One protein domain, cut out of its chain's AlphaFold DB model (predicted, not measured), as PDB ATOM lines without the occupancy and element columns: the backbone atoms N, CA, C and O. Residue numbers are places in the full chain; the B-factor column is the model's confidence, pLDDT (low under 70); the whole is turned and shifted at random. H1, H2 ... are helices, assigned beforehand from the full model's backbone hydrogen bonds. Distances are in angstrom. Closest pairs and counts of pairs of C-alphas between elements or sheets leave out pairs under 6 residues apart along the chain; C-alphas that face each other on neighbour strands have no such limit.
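What this domain is: This is residues 85 to 178 of the 196 residues of the protein "Cytochrome C" of Caldithrix abyssi (UniProt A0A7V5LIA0). A long, straight helix, H5, leads away from one end of a loose body, and its residues 163 to 178 stick out as an arm; without the stretches that stand free, the body spans 46 by 24 by 17 A. At the body's other end H2 and H3 lie loosely side by side, running opposite ways, with the short helices H1 and H4 nearer the middle and residues 85 to 103 forming a long loop. The 94 printed residues hold five named helices, in the order H1 H2 H3 H4 H5, and no named strand; the class is all helix. The whole is loose, with a radius of gyration of the C-alphas of 17.4 A, and spans 58 by 26 by 22 A.

How they stand to each other: H5, residues 156 to 178, is apart from H4, residues 144 to 147. H4 is close to but not clearly touching H3, residues 131 to 142; their closest C-alphas, of Arg 140 and Tyr 147, are 6.6 A apart. H3 and H2, residues 112 to 125, form a helical hairpin and only just touch, with 3 pairs of C-alphas within 8 A, through residues 131 to 134 and 121 to 124 alone. Their closest C-alphas, of Tyr 124 and Trp 134, are 6.6 A apart. They run opposite ways at a shallow tilt of 15 degrees. H1, residues 104 to 108, is close to but not clearly touching H2: the C-alphas of Tyr 106 and Tyr 112, the closest, are 6.2 A apart. Every O i to N i+4 pair is within hydrogen-bond range in H1, H2, H3 and H5; H4 is too short for one.

Where its parts are: H5 measures 32.8 A, from C-alpha 156 at (52.860, 33.184, 39.750) to C-alpha 178 at (47.920, 32.938, 7.324). H2 measures 20.2 A and H3 16.2 A. H1 begins at C-alpha 104, (33.525, 46.863, 30.639).

The domain as a whole: The C-alphas farthest apart, of Gly 127 and Glu 178, are 58.4 A apart. The printed part has no cut, and no link between helices is long. No printed residue has a pLDDT under 70.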
ATOM      1  N   LEU A  85      21.865  47.909  38.031       92.38
ATOM      2  CA  LEU A  85      22.466  46.592  38.188       92.38
ATOM      3  C   LEU A  85      22.331  46.103  39.632       92.38
ATOM      4  O   LEU A  85      22.677  46.814  40.579       92.38
ATOM      5  N   TYR A  86      21.859  44.866  39.755       93.69
ATOM      6  CA  TYR A  86      21.919  44.043  40.955       93.69
ATOM      7  C   TYR A  86      22.929  42.937  40.668       93.69
ATOM      8  O   TYR A  86      22.720  42.125  39.770       93.69
ATOM      9  N   ASP A  87      24.045  42.948  41.384       92.88
ATOM     10  CA  ASP A  87      25.174  42.049  41.156       92.88
ATOM     11  C   ASP A  87      25.693  41.538  42.504       92.88
ATOM     12  O   ASP A  87      25.423  42.126  43.553       92.88
ATOM     13  N   MET A  88      26.438  40.439  42.492       92.25
ATOM     14  CA  MET A  88      27.045  39.831  43.670       92.25
ATOM     15  C   MET A  88      28.518  39.535  43.377       92.25
ATOM     16  O   MET A  88      28.817  38.937  42.346       92.25
ATOM     17  N   PRO A  89      29.459  39.872  44.276       92.62
ATOM     18  CA  PRO A  89      30.863  39.558  44.050       92.62
ATOM     19  C   PRO A  89      31.119  38.060  43.824       92.62
ATOM     20  O   PRO A  89      30.748  37.195  44.630       92.62
ATOM     21  N   GLY A  90      31.824  37.764  42.731       87.81
ATOM     22  CA  GLY A  90      32.252  36.419  42.349       87.81
ATOM     23  C   GLY A  90      31.240  35.672  41.485       87.81
ATOM     24  O   GLY A  90      30.422  36.265  40.795       87.81
ATOM     25  N   ASN A  91      31.330  34.344  41.472       84.25
ATOM     26  CA  ASN A  91      30.350  33.492  40.802       84.25
ATOM     27  C   ASN A  91      29.959  32.312  41.709       84.25
ATOM     28  O   ASN A  91      30.476  32.167  42.821       84.25
ATOM     29  N   ALA A  92      29.004  31.498  41.260       81.69
ATOM     30  CA  ALA A  92      28.518  30.345  42.020       81.69
ATOM     31  C   ALA A  92      29.478  29.138  42.001       81.69
ATOM     32  O   ALA A  92      29.387  28.266  42.858       81.69
ATOM     33  N   TRP A  93      30.397  29.086  41.039       81.31
ATOM     34  CA  TRP A  93      31.188  27.904  40.690       81.31
ATOM     35  C   TRP A  93      32.665  27.994  41.105       81.31
ATOM     36  O   TRP A  93      33.414  27.037  40.913       81.31
ATOM     37  N   GLY A  94      33.108  29.122  41.668       84.19
ATOM     38  CA  GLY A  94      34.468  29.308  42.168       84.19
ATOM     39  C   GLY A  94      34.947  30.759  42.148       84.19
ATOM     40  O   GLY A  94      34.169  31.700  42.007       84.19
ATOM     41  N   ILE A  95      36.265  30.931  42.288       87.75
ATOM     42  CA  ILE A  95      36.933  32.239  42.333       87.75
ATOM     43  C   ILE A  95      37.679  32.473  41.013       87.75
ATOM     44  O   ILE A  95      38.758  31.906  40.810       87.75
ATOM     45  N   PRO A  96      37.133  33.287  40.092       82.94
ATOM     46  CA  PRO A  96      37.786  33.570  38.823       82.94
ATOM     47  C   PRO A  96      38.842  34.669  38.998       82.94
ATOM     48  O   PRO A  96      38.525  35.818  39.269       82.94
ATOM     49  N   THR A  97      40.116  34.343  38.804       85.62
ATOM     50  CA  THR A  97      41.233  35.252  39.134       85.62
ATOM     51  C   THR A  97      41.554  36.306  38.069       85.62
ATOM     52  O   THR A  97      42.195  37.310  38.376       85.62
ATOM     53  N   LYS A  98      41.126  36.097  36.816       83.31
ATOM     54  CA  LYS A  98      41.341  37.032  35.689       83.31
ATOM     55  C   LYS A  98      40.051  37.481  34.998       83.31
ATOM     56  O   LYS A  98      40.036  38.543  34.392       83.31
ATOM     57  N   THR A  99      38.960  36.716  35.082       80.75
ATOM     58  CA  THR A  99      37.714  37.031  34.353       80.75
ATOM     59  C   THR A  99      37.126  38.376  34.758       80.75
ATOM     60  O   THR A  99      36.607  39.086  33.911       80.75
ATOM     61  N   ASN A 100      37.269  38.760  36.028       84.19
ATOM     62  CA  ASN A 100      36.715  40.003  36.557       84.19
ATOM     63  C   ASN A 100      37.635  41.222  36.374       84.19
ATOM     64  O   ASN A 100      37.320  42.292  36.880       84.19
ATOM     65  N   THR A 101      38.758  41.109  35.653       80.50
ATOM     66  CA  THR A 101      39.638  42.265  35.370       80.50
ATOM     67  C   THR A 101      39.342  42.932  34.023       80.50
ATOM     68  O   THR A 101      39.843  44.011  33.728       80.50
ATOM     69  N   THR A 102      38.572  42.277  33.160       82.75
ATOM     70  CA  THR A 102      38.213  42.752  31.818       82.75
ATOM     71  C   THR A 102      36.785  43.288  31.639       82.75
ATOM     72  O   THR A 102      36.583  43.951  30.617       82.75
ATOM     73  N   PRO A 103      35.793  43.077  32.540       86.81
ATOM     74  CA  PRO A 103      34.437  43.560  32.318       86.81
ATOM     75  C   PRO A 103      34.400  45.066  32.073       86.81
ATOM     76  O   PRO A 103      35.004  45.852  32.806       86.81
ATOM     77  N   PHE A 104      33.654  45.465  31.042       89.12
ATOM     78  CA  PHE A 104      33.525  46.863  30.639       89.12
ATOM     79  C   PHE A 104      33.088  47.753  31.811       89.12
ATOM     80  O   PHE A 104      33.689  48.800  32.050       89.12
ATOM     81  N   VAL A 105      32.085  47.309  32.571       89.00
ATOM     82  CA  VAL A 105      31.505  48.081  33.676       89.00
ATOM     83  C   VAL A 105      32.485  48.309  34.825       89.00
ATOM     84  O   VAL A 105      32.565  49.423  35.328       89.00
ATOM     85  N   TYR A 106      33.309  47.319  35.180       87.38
ATOM     86  CA  TYR A 106      34.293  47.477  36.262       87.38
ATOM     87  C   TYR A 106      35.417  48.439  35.861       87.38
ATOM     88  O   TYR A 106      35.916  49.193  36.689       87.38
ATOM     89  N   ASN A 107      35.791  48.442  34.579       87.25
ATOM     90  CA  ASN A 107      36.881  49.272  34.069       87.25
ATOM     91  C   ASN A 107      36.475  50.728  33.786       87.25
ATOM     92  O   ASN A 107      37.341  51.598  33.765       87.25
ATOM     93  N   ASN A 108      35.188  51.001  33.553       90.38
ATOM     94  CA  ASN A 108      34.705  52.339  33.181       90.38
ATOM     95  C   ASN A 108      33.924  53.046  34.299       90.38
ATOM     96  O   ASN A 108      33.736  54.257  34.221       90.38
ATOM     97  N   TYR A 109      33.509  52.322  35.344       92.06
ATOM     98  CA  TYR A 109      32.772  52.873  36.482       92.06
ATOM     99  C   TYR A 109      33.486  52.517  37.794       92.06
ATOM    100  O   TYR A 109      33.216  51.466  38.375       92.06
ATOM    101  N   PRO A 110      34.398  53.376  38.292       92.00
ATOM    102  CA  PRO A 110      35.117  53.130  39.548       92.00
ATOM    103  C   PRO A 110      34.195  52.981  40.767       92.00
ATOM    104  O   PRO A 110      34.555  52.338  41.748       92.00
ATOM    105  N   ASP A 111      32.997  53.560  40.696       94.75
ATOM    106  CA  ASP A 111      31.944  53.494  41.707       94.75
ATOM    107  C   ASP A 111      30.960  52.328  41.485       94.75
ATOM    108  O   ASP A 111      29.917  52.278  42.130       94.75
ATOM    109  N   TYR A 112      31.271  51.373  40.596       94.25
ATOM    110  CA  TYR A 112      30.387  50.252  40.253       94.25
ATOM    111  C   TYR A 112      29.821  49.538  41.487       94.25
ATOM    112  O   TYR A 112      28.608  49.406  41.632       94.25
ATOM    113  N   TRP A 113      30.694  49.110  42.402       94.19
ATOM    114  CA  TRP A 113      30.279  48.354  43.586       94.19
ATOM    115  C   TRP A 113      29.492  49.201  44.590       94.19
ATOM    116  O   TRP A 113      28.598  48.667  45.239       94.19
ATOM    117  N   ASP A 114      29.742  50.511  44.663       95.94
ATOM    118  CA  ASP A 114      28.938  51.435  45.476       95.94
ATOM    119  C   ASP A 114      27.514  51.583  44.910       95.94
ATOM    120  O   ASP A 114      26.535  51.547  45.657       95.94
ATOM    121  N   ARG A 115      27.376  51.657  43.577       96.25
ATOM    122  CA  ARG A 115      26.064  51.650  42.905       96.25
ATOM    123  C   ARG A 115      25.305  50.356  43.187       96.25
ATOM    124  O   ARG A 115      24.137  50.410  43.562       96.25
ATOM    125  N   VAL A 116      25.966  49.207  43.030       97.00
ATOM    126  CA  VAL A 116      25.353  47.896  43.293       97.00
ATOM    127  C   VAL A 116      24.941  47.778  44.760       97.00
ATOM    128  O   VAL A 116      23.821  47.353  45.025       97.00
ATOM    129  N   TYR A 117      25.788  48.208  45.700       97.69
ATOM    130  CA  TYR A 117      25.465  48.195  47.127       97.69
ATOM    131  C   TYR A 117      24.165  48.936  47.422       97.69
ATOM    132  O   TYR A 117      23.249  48.350  47.989       97.69
ATOM    133  N   LYS A 118      24.040  50.184  46.959       98.12
ATOM    134  CA  LYS A 118      22.833  51.000  47.166       98.12
ATOM    135  C   LYS A 118      21.583  50.344  46.582       98.12
ATOM    136  O   LYS A 118      20.519  50.386  47.197       98.12
ATOM    137  N   ASN A 119      21.704  49.718  45.411       97.69
ATOM    138  CA  ASN A 119      20.586  49.023  44.777       97.69
ATOM    139  C   ASN A 119      20.150  47.802  45.599       97.69
ATOM    140  O   ASN A 119      18.961  47.645  45.882       97.69
ATOM    141  N   VAL A 120      21.099  46.949  45.996       97.62
ATOM    142  CA  VAL A 120      20.823  45.719  46.756       97.62
ATOM    143  C   VAL A 120      20.316  46.043  48.163       97.62
ATOM    144  O   VAL A 120      19.345  45.437  48.611       97.62
ATOM    145  N   GLU A 121      20.891  47.049  48.822       98.12
ATOM    146  CA  GLU A 121      20.418  47.558  50.110       98.12
ATOM    147  C   GLU A 121      18.966  48.045  50.010       98.12
ATOM    148  O   GLU A 121      18.127  47.667  50.827       98.12
ATOM    149  N   ALA A 122      18.625  48.819  48.975       98.12
ATOM    150  CA  ALA A 122      17.253  49.269  48.763       98.12
ATOM    151  C   ALA A 122      16.278  48.099  48.527       98.12
ATOM    152  O   ALA A 122      15.130  48.154  48.974       98.12
ATOM    153  N   ALA A 123      16.711  47.032  47.847       97.31
ATOM    154  CA  ALA A 123      15.904  45.822  47.682       97.31
ATOM    155  C   ALA A 123      15.685  45.095  49.018       97.31
ATOM    156  O   ALA A 123      14.557  44.694  49.315       97.31
ATOM    157  N   TYR A 124      16.727  44.990  49.845       98.19
ATOM    158  CA  TYR A 124      16.625  44.438  51.195       98.19
ATOM    159  C   TYR A 124      15.665  45.250  52.075       98.19
ATOM    160  O   TYR A 124      14.722  44.693  52.630       98.19
ATOM    161  N   GLN A 125      15.812  46.578  52.113       98.31
ATOM    162  CA  GLN A 125      14.939  47.471  52.889       98.31
ATOM    163  C   GLN A 125      13.460  47.391  52.470       98.31
ATOM    164  O   GLN A 125      12.571  47.677  53.270       98.31
ATOM    165  N   ARG A 126      13.178  46.991  51.224       97.94
ATOM    166  CA  ARG A 126      11.818  46.766  50.706       97.94
ATOM    167  C   ARG A 126      11.290  45.347  50.939       97.94
ATOM    168  O   ARG A 126      10.192  45.041  50.482       97.94
ATOM    169  N   GLY A 127      12.046  44.487  51.619       97.62
ATOM    170  CA  GLY A 127      11.663  43.103  51.901       97.62
ATOM    171  C   GLY A 127      11.736  42.171  50.687       97.62
ATOM    172  O   GLY A 127      11.095  41.124  50.694       97.62
ATOM    173  N   LEU A 128      12.487  42.538  49.639       97.44
ATOM    174  CA  LEU A 128      12.701  41.674  48.467       97.44
ATOM    175  C   LEU A 128      13.774  40.603  48.712       97.44
ATOM    176  O   LEU A 128      13.858  39.640  47.952       97.44
ATOM    177  N   LEU A 129      14.589  40.780  49.753       97.56
ATOM    178  CA  LEU A 129      15.603  39.833  50.206       97.56
ATOM    179  C   LEU A 129      15.321  39.455  51.659       97.56
ATOM    180  O   LEU A 129      14.954  40.316  52.459       97.56
ATOM    181  N   SER A 130      15.517  38.184  52.003       98.19
ATOM    182  CA  SER A 130      15.531  37.760  53.404       98.19
ATOM    183  C   SER A 130      16.781  38.281  54.122       98.19
ATOM    184  O   SER A 130      17.792  38.586  53.484       98.19
ATOM    185  N   ASP A 131      16.743  38.319  55.456       98.38
ATOM    186  CA  ASP A 131      17.921  38.661  56.265       98.38
ATOM    187  C   ASP A 131      19.112  37.753  55.934       98.38
ATOM    188  O   ASP A 131      20.235  38.225  55.791       98.38
ATOM    189  N   GLU A 132      18.870  36.456  55.734       98.00
ATOM    190  CA  GLU A 132      19.911  35.494  55.358       98.00
ATOM    191  C   GLU A 132      20.539  35.827  53.995       98.00
ATOM    192  O   GLU A 132      21.763  35.854  53.866       98.00
ATOM    193  N   GLN A 133      19.720  36.143  52.985       96.81
ATOM    194  CA  GLN A 133      20.208  36.530  51.658       96.81
ATOM    195  C   GLN A 133      21.029  37.822  51.710       96.81
ATOM    196  O   GLN A 133      22.077  37.910  51.067       96.81
ATOM    197  N   TRP A 134      20.577  38.806  52.493       97.69
ATOM    198  CA  TRP A 134      21.302  40.055  52.700       97.69
ATOM    199  C   TRP A 134      22.654  39.825  53.377       97.69
ATOM    200  O   TRP A 134      23.661  40.323  52.882       97.69
ATOM    201  N   GLN A 135      22.710  39.028  54.448       97.94
ATOM    202  CA  GLN A 135      23.969  38.737  55.146       97.94
ATOM    203  C   GLN A 135      24.971  37.998  54.253       97.94
ATOM    204  O   GLN A 135      26.150  38.341  54.242       97.94
ATOM    205  N   ILE A 136      24.511  37.032  53.446       95.50
ATOM    206  CA  ILE A 136      25.369  36.346  52.470       95.50
ATOM    207  C   ILE A 136      25.918  37.340  51.440       95.50
ATOM    208  O   ILE A 136      27.095  37.283  51.081       95.50
ATOM    209  N   TRP A 137      25.076  38.241  50.934       96.50
ATOM    210  CA  TRP A 137      25.517  39.253  49.981       96.50
ATOM    211  C   TRP A 137      26.518  40.232  50.614       96.50
ATOM    212  O   TRP A 137      27.547  40.529  50.002       96.50
ATOM    213  N   LEU A 138      26.255  40.678  51.846       97.38
ATOM    214  CA  LEU A 138      27.096  41.616  52.585       97.38
ATOM    215  C   LEU A 138      28.482  41.029  52.870       97.38
ATOM    216  O   LEU A 138      29.478  41.681  52.572       97.38
ATOM    217  N   ASP A 139      28.562  39.777  53.328       96.38
ATOM    218  CA  ASP A 139      29.838  39.075  53.525       96.38
ATOM    219  C   ASP A 139      30.663  39.028  52.228       96.38
ATOM    220  O   ASP A 139      31.867  39.314  52.218       96.38
ATOM    221  N   ARG A 140      30.010  38.756  51.090       95.44
ATOM    222  CA  ARG A 140      30.690  38.784  49.790       95.44
ATOM    223  C   ARG A 140      31.142  40.174  49.379       95.44
ATOM    224  O   ARG A 140      32.196  40.293  48.760       95.44
ATOM    225  N   TYR A 141      30.360  41.203  49.685       96.31
ATOM    226  CA  TYR A 141      30.702  42.595  49.412       96.31
ATOM    227  C   TYR A 141      31.902  43.067  50.242       96.31
ATOM    228  O   TYR A 141      32.844  43.654  49.700       96.31
ATOM    229  N   GLU A 142      31.914  42.752  51.535       96.88
ATOM    230  CA  GLU A 142      33.016  43.063  52.449       96.88
ATOM    231  C   GLU A 142      34.306  42.335  52.053       96.88
ATOM    232  O   GLU A 142      35.392  42.908  52.128       96.88
ATOM    233  N   ASN A 143      34.185  41.113  51.528       95.69
ATOM    234  CA  ASN A 143      35.300  40.293  51.053       95.69
ATOM    235  C   ASN A 143      35.429  40.272  49.515       95.69
ATOM    236  O   ASN A 143      35.960  39.312  48.941       95.69
ATOM    237  N   LYS A 144      34.948  41.306  48.812       92.88
ATOM    238  CA  LYS A 144      34.828  41.298  47.339       92.88
ATOM    239  C   LYS A 144      36.141  41.018  46.616       92.88
ATOM    240  O   LYS A 144      36.127  40.337  45.599       92.88
ATOM    241  N   GLU A 145      37.289  41.459  47.125       91.44
ATOM    242  CA  GLU A 145      38.591  41.215  46.490       91.44
ATOM    243  C   GLU A 145      38.943  39.720  46.445       91.44
ATOM    244  O   GLU A 145      39.612  39.252  45.520       91.44
ATOM    245  N   TYR A 146      38.474  38.948  47.430       92.38
ATOM    246  CA  TYR A 146      38.596  37.495  47.433       92.38
ATOM    247  C   TYR A 146      37.649  36.867  46.408       92.38
ATOM    248  O   TYR A 146      38.108  36.121  45.544       92.38
ATOM    249  N   TYR A 147      36.356  37.201  46.452       92.44
ATOM    250  CA  TYR A 147      35.341  36.594  45.579       92.44
ATOM    251  C   TYR A 147      35.495  36.974  44.105       92.44
ATOM    252  O   TYR A 147      35.273  36.148  43.220       92.44
ATOM    253  N   LEU A 148      35.943  38.199  43.827       91.06
ATOM    254  CA  LEU A 148      36.279  38.647  42.479       91.06
ATOM    255  C   LEU A 148      37.608  38.082  41.981       91.06
ATOM    256  O   LEU A 148      37.945  38.291  40.820       91.06
ATOM    257  N   GLY A 149      38.366  37.405  42.847       89.50
ATOM    258  CA  GLY A 149      39.650  36.800  42.525       89.50
ATOM    259  C   GLY A 149      40.798  37.791  42.332       89.50
ATOM    260  O   GLY A 149      41.924  37.355  42.087       89.50
ATOM    261  N   SER A 150      40.560  39.098  42.490       87.25
ATOM    262  CA  SER A 150      41.583  40.142  42.352       87.25
ATOM    263  C   SER A 150      42.692  40.011  43.397       87.25
ATOM    264  O   SER A 150      43.853  40.271  43.096       87.25
ATOM    265  N   LYS A 151      42.383  39.471  44.584       87.56
ATOM    266  CA  LYS A 151      43.382  39.097  45.600       87.56
ATOM    267  C   LYS A 151      44.443  38.121  45.072       87.56
ATOM    268  O   LYS A 151      45.566  38.100  45.569       87.56
ATOM    269  N   PHE A 152      44.099  37.309  44.073       86.56
ATOM    270  CA  PHE A 152      44.961  36.267  43.510       86.56
ATOM    271  C   PHE A 152      45.470  36.595  42.104       86.56
ATOM    272  O   PHE A 152      46.212  35.796  41.528       86.56
ATOM    273  N   SER A 153      45.078  37.739  41.532       75.69
ATOM    274  CA  SER A 153      45.267  38.023  40.107       75.69
ATOM    275  C   SER A 153      46.732  38.066  39.677       75.69
ATOM    276  O   SER A 153      46.996  37.851  38.503       75.69
ATOM    277  N   ASN A 154      47.668  38.314  40.599       77.81
ATOM    278  CA  ASN A 154      49.108  38.437  40.328       77.81
ATOM    279  C   ASN A 154      49.924  37.291  40.958       77.81
ATOM    280  O   ASN A 154      51.094  37.457  41.304       77.81
ATOM    281  N   SER A 155      49.292  36.137  41.190       82.81
ATOM    282  CA  SER A 155      49.992  34.945  41.674       82.81
ATOM    283  C   SER A 155      50.787  34.289  40.536       82.81
ATOM    284  O   SER A 155      50.217  34.080  39.459       82.81
ATOM    285  N   PRO A 156      52.044  33.850  40.768       83.69
ATOM    286  CA  PRO A 156      52.860  33.184  39.750       83.69
ATOM    287  C   PRO A 156      52.161  32.003  39.064       83.69
ATOM    288  O   PRO A 156      52.315  31.793  37.862       83.69
ATOM    289  N   VAL A 157      51.350  31.245  39.812       80.81
ATOM    290  CA  VAL A 157      50.601  30.096  39.284       80.81
ATOM    291  C   VAL A 157      49.516  30.550  38.307       80.81
ATOM    292  O   VAL A 157      49.420  30.015  37.204       80.81
ATOM    293  N   VAL A 158      48.737  31.572  38.676       81.88
ATOM    294  CA  VAL A 158      47.667  32.129  37.832       81.88
ATOM    295  C   VAL A 158      48.253  32.719  36.553       81.88
ATOM    296  O   VAL A 158      47.768  32.429  35.456       81.88
ATOM    297  N   ASP A 159      49.323  33.502  36.682       82.44
ATOM    298  CA  ASP A 159      49.974  34.132  35.539       82.44
ATOM    299  C   ASP A 159      50.612  33.102  34.602       82.44
ATOM    300  O   ASP A 159      50.542  33.264  33.385       82.44
ATOM    301  N   SER A 160      51.178  32.009  35.130       85.50
ATOM    302  CA  SER A 160      51.757  30.951  34.295       85.50
ATOM    303  C   SER A 160      50.710  30.310  33.378       85.50
ATOM    304  O   SER A 160      50.903  30.266  32.163       85.50
ATOM    305  N   THR A 161      49.560  29.915  33.931       84.00
ATOM    306  CA  THR A 161      48.465  29.289  33.183       84.00
ATOM    307  C   THR A 161      47.864  30.265  32.177       84.00
ATOM    308  O   THR A 161      47.697  29.925  31.004       84.00
ATOM    309  N   PHE A 162      47.591  31.503  32.597       85.44
ATOM    310  CA  PHE A 162      47.041  32.529  31.711       85.44
ATOM    311  C   PHE A 162      47.972  32.817  30.524       85.44
ATOM    312  O   PHE A 162      47.527  32.862  29.377       85.44
ATOM    313  N   ASN A 163      49.280  32.935  30.775       87.38
ATOM    314  CA  ASN A 163      50.271  33.184  29.732       87.38
ATOM    315  C   ASN A 163      50.400  32.019  28.739       87.38
ATOM    316  O   ASN A 163      50.644  32.265  27.557       87.38
ATOM    317  N   VAL A 164      50.216  30.768  29.175       91.25
ATOM    318  CA  VAL A 164      50.178  29.604  28.270       91.25
ATOM    319  C   VAL A 164      49.010  29.721  27.291       91.25
ATOM    320  O   VAL A 164      49.217  29.639  26.079       91.25
ATOM    321  N   TYR A 165      47.797  29.973  27.792       89.31
ATOM    322  CA  TYR A 165      46.621  30.125  26.930       89.31
ATOM    323  C   TYR A 165      46.723  31.344  26.017       89.31
ATOM    324  O   TYR A 165      46.362  31.250  24.846       89.31
ATOM    325  N   LYS A 166      47.269  32.459  26.513       90.19
ATOM    326  CA  LYS A 166      47.502  33.661  25.706       90.19
ATOM    327  C   LYS A 166      48.437  33.377  24.528       90.19
ATOM    328  O   LYS A 166      48.074  33.667  23.394       90.19
ATOM    329  N   LYS A 167      49.587  32.735  24.775       94.94
ATOM    330  CA  LYS A 167      50.535  32.338  23.718       94.94
ATOM    331  C   LYS A 167      49.901  31.394  22.699       94.94
ATOM    332  O   LYS A 167      50.135  31.545  21.503       94.94
ATOM    333  N   ARG A 168      49.094  30.431  23.161       95.50
ATOM    334  CA  ARG A 168      48.369  29.518  22.268       95.50
ATOM    335  C   ARG A 168      47.384  30.280  21.383       95.50
ATOM    336  O   ARG A 168      47.416  30.111  20.175       95.50
ATOM    337  N   ASN A 169      46.586  31.172  21.968       94.81
ATOM    338  CA  ASN A 169      45.617  31.974  21.224       94.81
ATOM    339  C   ASN A 169      46.293  32.899  20.195       94.81
ATOM    340  O   ASN A 169      45.819  33.027  19.071       94.81
ATOM    341  N   GLU A 170      47.426  33.516  20.547       96.06
ATOM    342  CA  GLU A 170      48.232  34.321  19.616       96.06
ATOM    343  C   GLU A 170      48.763  33.480  18.443       96.06
ATOM    344  O   GLU A 170      48.725  33.923  17.293       96.06
ATOM    345  N   TYR A 171      49.225  32.258  18.720       95.69
ATOM    346  CA  TYR A 171      49.675  31.319  17.695       95.69
ATOM    347  C   TYR A 171      48.529  30.862  16.782       95.69
ATOM    348  O   TYR A 171      48.661  30.931  15.557       95.69
ATOM    349  N   ASP A 172      47.400  30.452  17.361       95.56
ATOM    350  CA  ASP A 172      46.219  29.993  16.628       95.56
ATOM    351  C   ASP A 172      45.663  31.116  15.744       95.56
ATOM    352  O   ASP A 172      45.427  30.909  14.553       95.56
ATOM    353  N   LEU A 173      45.547  32.339  16.278       95.38
ATOM    354  CA  LEU A 173      45.114  33.510  15.515       95.38
ATOM    355  C   LEU A 173      46.070  33.822  14.361       95.38
ATOM    356  O   LEU A 173      45.620  34.125  13.256       95.38
ATOM    357  N   LYS A 174      47.385  33.732  14.589       96.06
ATOM    358  CA  LYS A 174      48.382  33.912  13.527       96.06
ATOM    359  C   LYS A 174      48.193  32.878  12.413       96.06
ATOM    360  O   LYS A 174      48.182  33.250  11.243       96.06
ATOM    361  N   LYS A 175      48.004  31.601  12.758       95.56
ATOM    362  CA  LYS A 175      47.793  30.532  11.770       95.56
ATOM    363  C   LYS A 175      46.467  30.667  11.029       95.56
ATOM    364  O   LYS A 175      46.445  30.497   9.814       95.56
ATOM    365  N   MET A 176      45.397  31.044  11.725       95.69
ATOM    366  CA  MET A 176      44.098  31.358  11.122       95.69
ATOM    367  C   MET A 176      44.205  32.509  10.121       95.69
ATOM    368  O   MET A 176      43.617  32.435   9.043       95.69
ATOM    369  N   LYS A 177      44.994  33.546  10.436       95.12
ATOM    370  CA  LYS A 177      45.274  34.642   9.501       95.12
ATOM    371  C   LYS A 177      45.992  34.179   8.246       95.12
ATOM    372  O   LYS A 177      45.484  34.395   7.152       95.12
ATOM    373  N   GLU A 178      47.105  33.469   8.423       92.50
ATOM    374  CA  GLU A 178      47.920  32.938   7.324       92.50
ATOM    375  C   GLU A 178      47.133  31.998   6.391       92.50
ATOM    376  O   GLU A 178      47.391  31.978   5.191       92.50
TER     377      GLU A 178